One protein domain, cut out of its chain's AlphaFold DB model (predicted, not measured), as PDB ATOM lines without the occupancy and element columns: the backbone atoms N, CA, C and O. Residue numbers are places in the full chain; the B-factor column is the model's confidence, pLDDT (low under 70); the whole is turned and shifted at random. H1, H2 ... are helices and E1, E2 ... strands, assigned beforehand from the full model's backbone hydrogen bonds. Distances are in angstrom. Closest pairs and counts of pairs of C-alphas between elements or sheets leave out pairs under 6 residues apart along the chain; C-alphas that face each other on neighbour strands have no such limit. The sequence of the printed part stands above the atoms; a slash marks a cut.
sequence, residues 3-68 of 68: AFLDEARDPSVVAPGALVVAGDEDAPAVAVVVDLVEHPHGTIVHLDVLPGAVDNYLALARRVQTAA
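This is residues 3 to 68 of the 68 residues of an uncharacterized protein of Actinobacteria bacterium (UniProt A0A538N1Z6). Picture a long, curved two-stranded ribbon, the hairpin E2 and E3, with the short strand E1 beside the first part of E2, and the helix H1 reaching away from that end as an arm whose residues 58 to 68 stick out free. Residues 3 to 18, a long stretch with no named element, wind over the hollow of the curved ribbon. The printed part has 66 residues, with three named strands and then one named helix, in the order E1, E2, E3, H1; the sheet, E1 - E2 - E3, is antiparallel and strongly twisted, and the class is mixed, helices and strands. The whole is only just loose, close to compact, with a radius of gyration of the C-alphas of 13.3 A, and elongated, spanning 45 by 27 by 19 A.

Begin at Ala 3 and go past residues 3 to 18 to C-alpha 19 at (-25.335, -20.470, 33.007), where E1, residues 19 to 22, begins; it is 9.6 A long. E2, residues 29 to 39, runs 24.0 A and bends by 75 degrees at residue 32. Look next at C-alpha 42 at (-28.993, -14.690, 13.209), where E3, residues 42 to 49, sets out on its 21.4 A. H1, residues 54 to 66, runs 18.7 A and ends with C-alpha 66 at (-24.291, -15.861, 52.336).

Start with the sheet, a meander, each strand the antiparallel neighbour of the one before; E2 is its inner strand, E1 and E3 its edge strands. In the hairpin of E1 and E2, the C-alphas of Val 21 and Val 30 face each other at 4.6 A, and N 20 and O 31 are within hydrogen-bond range at 2.9 A. In the hairpin of E2 and E3, whose directions differ by 149 degrees, the C-alphas of Val 33 and Leu 47 face each other at 4.8 A, and you will find N 34 and O 46 at 2.8 A. Residues 3 to 4 make a short antiparallel pairing with residues 44 to 45 of E3. H1 only grazes the sheet, with its residues 54 to 57; the closest C-alphas of E2 and H1, those of Ala 29 and Val 54, are 5.8 A apart. In H1 every O i to N i+4 pair is within hydrogen-bond range.

The C-alphas farthest apart are those of Pro 40 and Ala 67, at 45.8 A. Without residues 58 to 68, the body of 55 residues spans 35 by 22 by 16 A. The printed part has no cut; the links E2 to E3 and E3 to H1 are tight, and E1 to E2 is short. The mean pLDDT of the printed part is 93.7, and residues 67 to 68 are under 70.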
ATOM      1  N   ALA A   3     -31.889 -21.917  20.691       95.06
ATOM      2  CA  ALA A   3     -32.626 -20.650  20.758       95.06
ATOM      3  C   ALA A   3     -31.870 -19.559  19.991       95.06
ATOM      4  O   ALA A   3     -30.660 -19.697  19.787       95.06
ATOM      5  N   PHE A   4     -32.536 -18.485  19.565       96.06
ATOM      6  CA  PHE A   4     -31.828 -17.368  18.941       96.06
ATOM      7  C   PHE A   4     -31.202 -16.455  19.999       96.06
ATOM      8  O   PHE A   4     -31.748 -16.234  21.077       96.06
ATOM      9  N   LEU A   5     -30.017 -15.923  19.701       96.25
ATOM     10  CA  LEU A   5     -29.283 -15.052  20.620       96.25
ATOM     11  C   LEU A   5     -30.006 -13.718  20.873       96.25
ATOM     12  O   LEU A   5     -29.881 -13.150  21.954       96.25
ATOM     13  N   ASP A   6     -30.753 -13.213  19.894       95.50
ATOM     14  CA  ASP A   6     -31.494 -11.950  19.987       95.50
ATOM     15  C   ASP A   6     -32.796 -12.052  20.801       95.50
ATOM     16  O   ASP A   6     -33.333 -11.029  21.220       95.50
ATOM     17  N   GLU A   7     -33.264 -13.269  21.094       93.38
ATOM     18  CA  GLU A   7     -34.364 -13.527  22.032       93.38
ATOM     19  C   GLU A   7     -33.919 -13.364  23.495       93.38
ATOM     20  O   GLU A   7     -34.748 -13.213  24.398       93.38
ATOM     21  N   ALA A   8     -32.608 -13.378  23.757       94.38
ATOM     22  CA  ALA A   8     -32.082 -13.162  25.093       94.38
ATOM     23  C   ALA A   8     -32.350 -11.724  25.559       94.38
ATOM     24  O   ALA A   8     -32.090 -10.753  24.850       94.38
ATOM     25  N   ARG A   9     -32.789 -11.576  26.816       92.62
ATOM     26  CA  ARG A   9     -32.992 -10.257  27.444       92.62
ATOM     27  C   ARG A   9     -31.732  -9.391  27.416       92.62
ATOM     28  O   ARG A   9     -31.821  -8.176  27.272       92.62
ATOM     29  N   ASP A  10     -30.586 -10.030  27.612       94.12
ATOM     30  CA  ASP A  10     -29.268  -9.425  27.487       94.12
ATOM     31  C   ASP A  10     -28.361 -10.396  26.716       94.12
ATOM     32  O   ASP A  10     -27.825 -11.340  27.300       94.12
ATOM     33  N   PRO A  11     -28.191 -10.201  25.399       95.50
ATOM     34  CA  PRO A  11     -27.328 -11.055  24.589       95.50
ATOM     35  C   PRO A  11     -25.847 -10.986  24.982       95.50
ATOM     36  O   PRO A  11     -25.096 -11.915  24.697       95.50
ATOM     37  N   SER A  12     -25.400  -9.907  25.638       94.88
ATOM     38  CA  SER A  12     -23.975  -9.686  25.930       94.88
ATOM     39  C   SER A  12     -23.411 -10.630  26.993       94.88
ATOM     40  O   SER A  12     -22.200 -10.838  27.055       94.88
ATOM     41  N   VAL A  13     -24.287 -11.232  27.805       94.12
ATOM     42  CA  VAL A  13     -23.913 -12.197  28.850       94.12
ATOM     43  C   VAL A  13     -24.043 -13.655  28.396       94.12
ATOM     44  O   VAL A  13     -23.692 -14.566  29.147       94.12
ATOM     45  N   VAL A  14     -24.528 -13.896  27.174       96.69
ATOM     46  CA  VAL A  14     -24.693 -15.239  26.605       96.69
ATOM     47  C   VAL A  14     -23.409 -15.635  25.878       96.69
ATOM     48  O   VAL A  14     -23.202 -15.328  24.708       96.69
ATOM     49  N   ALA A  15     -22.528 -16.327  26.597       97.06
ATOM     50  CA  ALA A  15     -21.241 -16.796  26.092       97.06
ATOM     51  C   ALA A  15     -21.019 -18.276  26.444       97.06
ATOM     52  O   ALA A  15     -21.588 -18.741  27.433       97.06
ATOM     53  N   PRO A  16     -20.182 -19.022  25.694       97.94
ATOM     54  CA  PRO A  16     -19.888 -20.420  26.001       97.94
ATOM     55  C   PRO A  16     -19.434 -20.611  27.454       97.94
ATOM     56  O   PRO A  16     -18.573 -19.886  27.954       97.94
ATOM     57  N   GLY A  17     -20.035 -21.582  28.140       97.69
ATOM     58  CA  GLY A  17     -19.837 -21.863  29.561       97.69
ATOM     59  C   GLY A  17     -20.721 -21.053  30.518       97.69
ATOM     60  O   GLY A  17     -20.744 -21.361  31.710       97.69
ATOM     61  N   ALA A  18     -21.464 -20.051  30.041       96.94
ATOM     62  CA  ALA A  18     -22.385 -19.293  30.883       96.94
ATOM     63  C   ALA A  18     -23.593 -20.145  31.303       96.94
ATOM     64  O   ALA A  18     -24.128 -20.919  30.507       96.94
ATOM     65  N   LEU A  19     -24.045 -19.962  32.546       95.62
ATOM     66  CA  LEU A  19     -25.335 -20.470  33.007       95.62
ATOM     67  C   LEU A  19     -26.416 -19.435  32.716       95.62
ATOM     68  O   LEU A  19     -26.307 -18.283  33.137       95.62
ATOM     69  N   VAL A  20     -27.471 -19.867  32.036       95.31
ATOM     70  CA  VAL A  20     -28.615 -19.035  31.664       95.31
ATOM     71  C   VAL A  20     -29.917 -19.692  32.100       95.31
ATOM     72  O   VAL A  20     -29.986 -20.906  32.297       95.31
ATOM     73  N   VAL A  21     -30.961 -18.880  32.246       95.19
ATOM     74  CA  VAL A  21     -32.335 -19.373  32.342       95.19
ATOM     75  C   VAL A  21     -32.949 -19.259  30.954       95.19
ATOM     76  O   VAL A  21     -32.949 -18.175  30.373       95.19
ATOM     77  N   ALA A  22     -33.430 -20.379  30.428       93.81
ATOM     78  CA  ALA A  22     -34.117 -20.473  29.148       93.81
ATOM     79  C   ALA A  22     -35.559 -20.953  29.359       93.81
ATOM     80  O   ALA A  22     -35.858 -21.592  30.368       93.81
ATOM     81  N   GLY A  23     -36.432 -20.674  28.395       89.88
ATOM     82  CA  GLY A  23     -37.865 -20.953  28.490       89.88
ATOM     83  C   GLY A  23     -38.685 -19.715  28.849       89.88
ATOM     84  O   GLY A  23     -38.147 -18.619  29.012       89.88
ATOM     85  N   ASP A  24     -39.996 -19.905  28.922       87.56
ATOM     86  CA  ASP A  24     -40.964 -18.876  29.298       87.56
ATOM     87  C   ASP A  24     -41.257 -18.896  30.810       87.56
ATOM     88  O   ASP A  24     -40.605 -19.596  31.590       87.56
ATOM     89  N   GLU A  25     -42.220 -18.076  31.237       86.44
ATOM     90  CA  GLU A  25     -42.629 -17.961  32.640       86.44
ATOM     91  C   GLU A  25     -43.298 -19.238  33.179       86.44
ATOM     92  O   GLU A  25     -43.261 -19.473  34.389       86.44
ATOM     93  N   ASP A  26     -43.863 -20.077  32.306       88.75
ATOM     94  CA  ASP A  26     -44.592 -21.289  32.687       88.75
ATOM     95  C   ASP A  26     -43.663 -22.508  32.804       88.75
ATOM     96  O   ASP A  26     -43.910 -23.410  33.613       88.75
ATOM     97  N   ALA A  27     -42.578 -22.548  32.023       89.31
ATOM     98  CA  ALA A  27     -41.630 -23.662  31.998       89.31
ATOM     99  C   ALA A  27     -40.150 -23.221  31.911       89.31
ATOM    100  O   ALA A  27     -39.448 -23.595  30.962       89.31
ATOM    101  N   PRO A  28     -39.625 -22.482  32.905       94.56
ATOM    102  CA  PRO A  28     -38.234 -22.052  32.895       94.56
ATOM    103  C   PRO A  28     -37.284 -23.197  33.281       94.56
ATOM    104  O   PRO A  28     -37.556 -24.000  34.179       94.56
ATOM    105  N   ALA A  29     -36.114 -23.236  32.646       95.88
ATOM    106  CA  ALA A  29     -35.058 -24.209  32.904       95.88
ATOM    107  C   ALA A  29     -33.682 -23.539  32.962       95.88
ATOM    108  O   ALA A  29     -33.414 -22.567  32.258       95.88
ATOM    109  N   VAL A  30     -32.784 -24.076  33.789       97.12
ATOM    110  CA  VAL A  30     -31.378 -23.652  33.793       97.12
ATOM    111  C   VAL A  30     -30.634 -24.440  32.727       97.12
ATOM    112  O   VAL A  30     -30.766 -25.659  32.651       97.12
ATOM    113  N   ALA A  31     -29.832 -23.757  31.921       97.25
ATOM    114  CA  ALA A  31     -29.009 -24.371  30.894       97.25
ATOM    115  C   ALA A  31     -27.597 -23.787  30.898       97.25
ATOM    116  O   ALA A  31     -27.381 -22.653  31.332       97.25
ATOM    117  N   VAL A  32     -26.640 -24.562  30.395       97.88
ATOM    118  CA  VAL A  32     -25.306 -24.071  30.055       97.88
ATOM    119  C   VAL A  32     -25.241 -23.768  28.564       97.88
ATOM    120  O   VAL A  32     -25.717 -24.545  27.733       97.88
ATOM    121  N   VAL A  33     -24.646 -22.632  28.222       98.12
ATOM    122  CA  VAL A  33     -24.324 -22.294  26.837       98.12
ATOM    123  C   VAL A  33     -23.156 -23.163  26.388       98.12
ATOM    124  O   VAL A  33     -22.060 -23.065  26.937       98.12
ATOM    125  N   VAL A  34     -23.383 -24.019  25.400       98.25
ATOM    126  CA  VAL A  34     -22.351 -24.894  24.837       98.25
ATOM    127  C   VAL A  34     -21.523 -24.122  23.816       98.25
ATOM    128  O   VAL A  34     -20.303 -24.040  23.942       98.25
ATOM    129  N   ASP A  35     -22.191 -23.517  22.836       98.00
ATOM    130  CA  ASP A  35     -21.579 -22.728  21.771       98.00
ATOM    131  C   ASP A  35     -22.586 -21.743  21.144       98.00
ATOM    132  O   ASP A  35     -23.784 -21.747  21.452       98.00
ATOM    133  N   LEU A  36     -22.060 -20.847  20.304       97.81
ATOM    134  CA  LEU A  36     -22.823 -19.931  19.461       97.81
ATOM    135  C   LEU A  36     -22.513 -20.274  18.002       97.81
ATOM    136  O   LEU A  36     -21.345 -20.354  17.616       97.81
ATOM    137  N   VAL A  37     -23.555 -20.446  17.195       97.62
ATOM    138  CA  VAL A  37     -23.458 -20.869  15.795       97.62
ATOM    139  C   VAL A  37     -24.033 -19.785  14.889       97.62
ATOM    140  O   VAL A  37     -25.165 -19.338  15.083       97.62
ATOM    141  N   GLU A  38     -23.273 -19.368  13.876       96.75
ATOM    142  CA  GLU A  38     -23.775 -18.455  12.845       96.75
ATOM    143  C   GLU A  38     -24.826 -19.148  11.965       96.75
ATOM    144  O   GLU A  38     -24.624 -20.258  11.470       96.75
ATOM    145  N   HIS A  39     -25.947 -18.469  11.733       94.25
ATOM    146  CA  HIS A  39     -27.035 -18.928  10.878       94.25
ATOM    147  C   HIS A  39     -27.498 -17.780   9.958       94.25
ATOM    148  O   HIS A  39     -27.412 -16.614  10.346       94.25
ATOM    149  N   PRO A  40     -28.047 -18.052   8.754       94.81
ATOM    150  CA  PRO A  40     -28.499 -16.999   7.833       94.81
ATOM    151  C   PRO A  40     -29.513 -15.998   8.409       94.81
ATOM    152  O   PRO A  40     -29.692 -14.917   7.857       94.81
ATOM    153  N   HIS A  41     -30.183 -16.362   9.502       93.19
ATOM    154  CA  HIS A  41     -31.204 -15.549  10.166       93.19
ATOM    155  C   HIS A  41     -30.765 -14.986  11.525       93.19
ATOM    156  O   HIS A  41     -31.587 -14.396  12.212       93.19
ATOM    157  N   GLY A  42     -29.502 -15.162  11.921       95.12
ATOM    158  CA  GLY A  42     -28.993 -14.690  13.209       95.12
ATOM    159  C   GLY A  42     -28.001 -15.661  13.841       95.12
ATOM    160  O   GLY A  42     -27.591 -16.642  13.230       95.12
ATOM    161  N   THR A  43     -27.605 -15.395  15.082       97.75
ATOM    162  CA  THR A  43     -26.781 -16.335  15.852       97.75
ATOM    163  C   THR A  43     -27.691 -17.251  16.657       97.75
ATOM    164  O   THR A  43     -28.587 -16.770  17.349       97.75
ATOM    165  N   ILE A  44     -27.467 -18.558  16.570       97.25
ATOM    166  CA  ILE A  44     -28.195 -19.558  17.350       97.25
ATOM    167  C   ILE A  44     -27.314 -19.992  18.519       97.25
ATOM    168  O   ILE A  44     -26.123 -20.247  18.357       97.25
ATOM    169  N   VAL A  45     -27.910 -20.082  19.698       97.88
ATOM    170  CA  VAL A  45     -27.271 -20.535  20.927       97.88
ATOM    171  C   VAL A  45     -27.595 -22.009  21.131       97.88
ATOM    172  O   VAL A  45     -28.767 -22.394  21.206       97.88
ATOM    173  N   HIS A  46     -26.561 -22.836  21.239       97.81
ATOM    174  CA  HIS A  46     -26.702 -24.226  21.647       97.81
ATOM    175  C   HIS A  46     -26.675 -24.308  23.174       97.81
ATOM    176  O   HIS A  46     -25.715 -23.896  23.825       97.81
ATOM    177  N   LEU A  47     -27.746 -24.845  23.748       97.75
ATOM    178  CA  LEU A  47     -27.955 -24.940  25.187       97.75
ATOM    179  C   LEU A  47     -28.022 -26.401  25.625       97.75
ATOM    180  O   LEU A  47     -28.819 -27.172  25.079       97.75
ATOM    181  N   ASP A  48     -27.271 -26.760  26.660       97.81
ATOM    182  CA  ASP A  48     -27.453 -28.023  27.374       97.81
ATOM    183  C   ASP A  48     -28.251 -27.778  28.658       97.81
ATOM    184  O   ASP A  48     -27.862 -26.980  29.512       97.81
ATOM    185  N   VAL A  49     -29.424 -28.404  28.754       96.69
ATOM    186  CA  VAL A  49     -30.391 -28.137  29.826       96.69
ATOM    187  C   VAL A  49     -30.010 -28.954  31.050       96.69
ATOM    188  O   VAL A  49     -29.921 -30.180  30.995       96.69
ATOM    189  N   LEU A  50     -29.828 -28.273  32.176       97.06
ATOM    190  CA  LEU A  50     -29.467 -28.910  33.427       97.06
ATOM    191  C   LEU A  50     -30.705 -29.474  34.140       97.06
ATOM    192  O   LEU A  50     -31.798 -28.910  34.051       97.06
ATOM    193  N   PRO A  51     -30.559 -30.583  34.884       95.81
ATOM    194  CA  PRO A  51     -31.682 -31.202  35.572       95.81
ATOM    195  C   PRO A  51     -32.165 -30.364  36.765       95.81
ATOM    196  O   PRO A  51     -31.377 -29.751  37.484       95.81
ATOM    197  N   GLY A  52     -33.462 -30.439  37.056       94.56
ATOM    198  CA  GLY A  52     -34.065 -29.853  38.256       94.56
ATOM    199  C   GLY A  52     -34.683 -28.469  38.047       94.56
ATOM    200  O   GLY A  52     -34.535 -27.842  37.006       94.56
ATOM    201  N   ALA A  53     -35.415 -28.011  39.063       93.69
ATOM    202  CA  ALA A  53     -36.120 -26.734  39.026       93.69
ATOM    203  C   ALA A  53     -35.161 -25.549  39.200       93.69
ATOM    204  O   ALA A  53     -34.228 -25.619  40.002       93.69
ATOM    205  N   VAL A  54     -35.448 -24.436  38.520       95.38
ATOM    206  CA  VAL A  54     -34.702 -23.165  38.627       95.38
ATOM    207  C   VAL A  54     -34.553 -22.712  40.085       95.38
ATOM    208  O   VAL A  54     -33.474 -22.281  40.494       95.38
ATOM    209  N   ASP A  55     -35.586 -22.913  40.908       94.81
ATOM    210  CA  ASP A  55     -35.564 -22.586  42.338       94.81
ATOM    211  C   ASP A  55     -34.437 -23.282  43.114       94.81
ATOM    212  O   ASP A  55     -33.873 -22.695  44.042       94.81
ATOM    213  N   ASN A  56     -34.047 -24.499  42.723       95.44
ATOM    214  CA  ASN A  56     -32.946 -25.215  43.371       95.44
ATOM    215  C   ASN A  56     -31.607 -24.500  43.142       95.44
ATOM    216  O   ASN A  56     -30.797 -24.382  44.065       95.44
ATOM    217  N   TYR A  57     -31.393 -23.983  41.931       95.25
ATOM    218  CA  TYR A  57     -30.196 -23.227  41.565       95.25
ATOM    219  C   TYR A  57     -30.168 -21.864  42.258       95.25
ATOM    220  O   TYR A  57     -29.134 -21.471  42.801       95.25
ATOM    221  N   LEU A  58     -31.311 -21.175  42.332       92.94
ATOM    222  CA  LEU A  58     -31.435 -19.917  43.073       92.94
ATOM    223  C   LEU A  58     -31.163 -20.110  44.569       92.94
ATOM    224  O   LEU A  58     -30.439 -19.320  45.179       92.94
ATOM    225  N   ALA A  59     -31.704 -21.173  45.167       94.94
ATOM    226  CA  ALA A  59     -31.445 -21.510  46.562       94.94
ATOM    227  C   ALA A  59     -29.956 -21.800  46.810       94.94
ATOM    228  O   ALA A  59     -29.411 -21.358  47.823       94.94
ATOM    229  N   LEU A  60     -29.286 -22.501  45.891       93.56
ATOM    230  CA  LEU A  60     -27.843 -22.733  45.957       93.56
ATOM    231  C   LEU A  60     -27.053 -21.420  45.870       93.56
ATOM    232  O   LEU A  60     -26.229 -21.159  46.746       93.56
ATOM    233  N   ALA A  61     -27.331 -20.580  44.871       92.38
ATOM    234  CA  ALA A  61     -26.643 -19.302  44.679       92.38
ATOM    235  C   ALA A  61     -26.753 -18.403  45.921       92.38
ATOM    236  O   ALA A  61     -25.749 -17.865  46.387       92.38
ATOM    237  N   ARG A  62     -27.947 -18.326  46.527       94.44
ATOM    238  CA  ARG A  62     -28.175 -17.587  47.782       94.44
ATOM    239  C   ARG A  62     -27.326 -18.118  48.938       94.44
ATOM    240  O   ARG A  62     -26.762 -17.329  49.694       94.44
ATOM    241  N   ARG A  63     -27.208 -19.444  49.085       93.25
ATOM    242  CA  ARG A  63     -26.375 -20.057  50.138       93.25
ATOM    243  C   ARG A  63     -24.898 -19.732  49.947       93.25
ATOM    244  O   ARG A  63     -24.241 -19.379  50.920       93.25
ATOM    245  N   VAL A  64     -24.398 -19.811  48.713       93.94
ATOM    246  CA  VAL A  64     -22.997 -19.489  48.393       93.94
ATOM    247  C   VAL A  64     -22.698 -18.015  48.667       93.94
ATOM    248  O   VAL A  64     -21.685 -17.715  49.282       93.94
ATOM    249  N   GLN A  65     -23.604 -17.105  48.298       88.31
ATOM    250  CA  GLN A  65     -23.450 -15.670  48.570       88.31
ATOM    251  C   GLN A  65     -23.500 -15.314  50.060       88.31
ATOM    252  O   GLN A  65     -22.895 -14.334  50.462       88.31
ATOM    253  N   THR A  66     -24.219 -16.088  50.878       78.00
ATOM    254  CA  THR A  66     -24.291 -15.861  52.336       78.00
ATOM    255  C   THR A  66     -23.057 -16.404  53.068       78.00
ATOM    256  O   THR A  66     -22.772 -15.997  54.190       78.00
ATOM    257  N   ALA A  67     -22.350 -17.358  52.459       67.56
ATOM    258  CA  ALA A  67     -21.146 -17.968  53.016       67.56
ATOM    259  C   ALA A  67     -19.845 -17.229  52.635       67.56
ATOM    260  O   ALA A  67     -18.783 -17.619  53.121       67.56
ATOM    261  N   ALA A  68     -19.930 -16.219  51.763       53.31
ATOM    262  CA  ALA A  68     -18.827 -15.364  51.320       53.31
ATOM    263  C   ALA A  68     -18.812 -14.042  52.098       53.31
ATOM    264  O   ALA A  68     -17.695 -13.544  52.361       53.31
TER     265      ALA A  68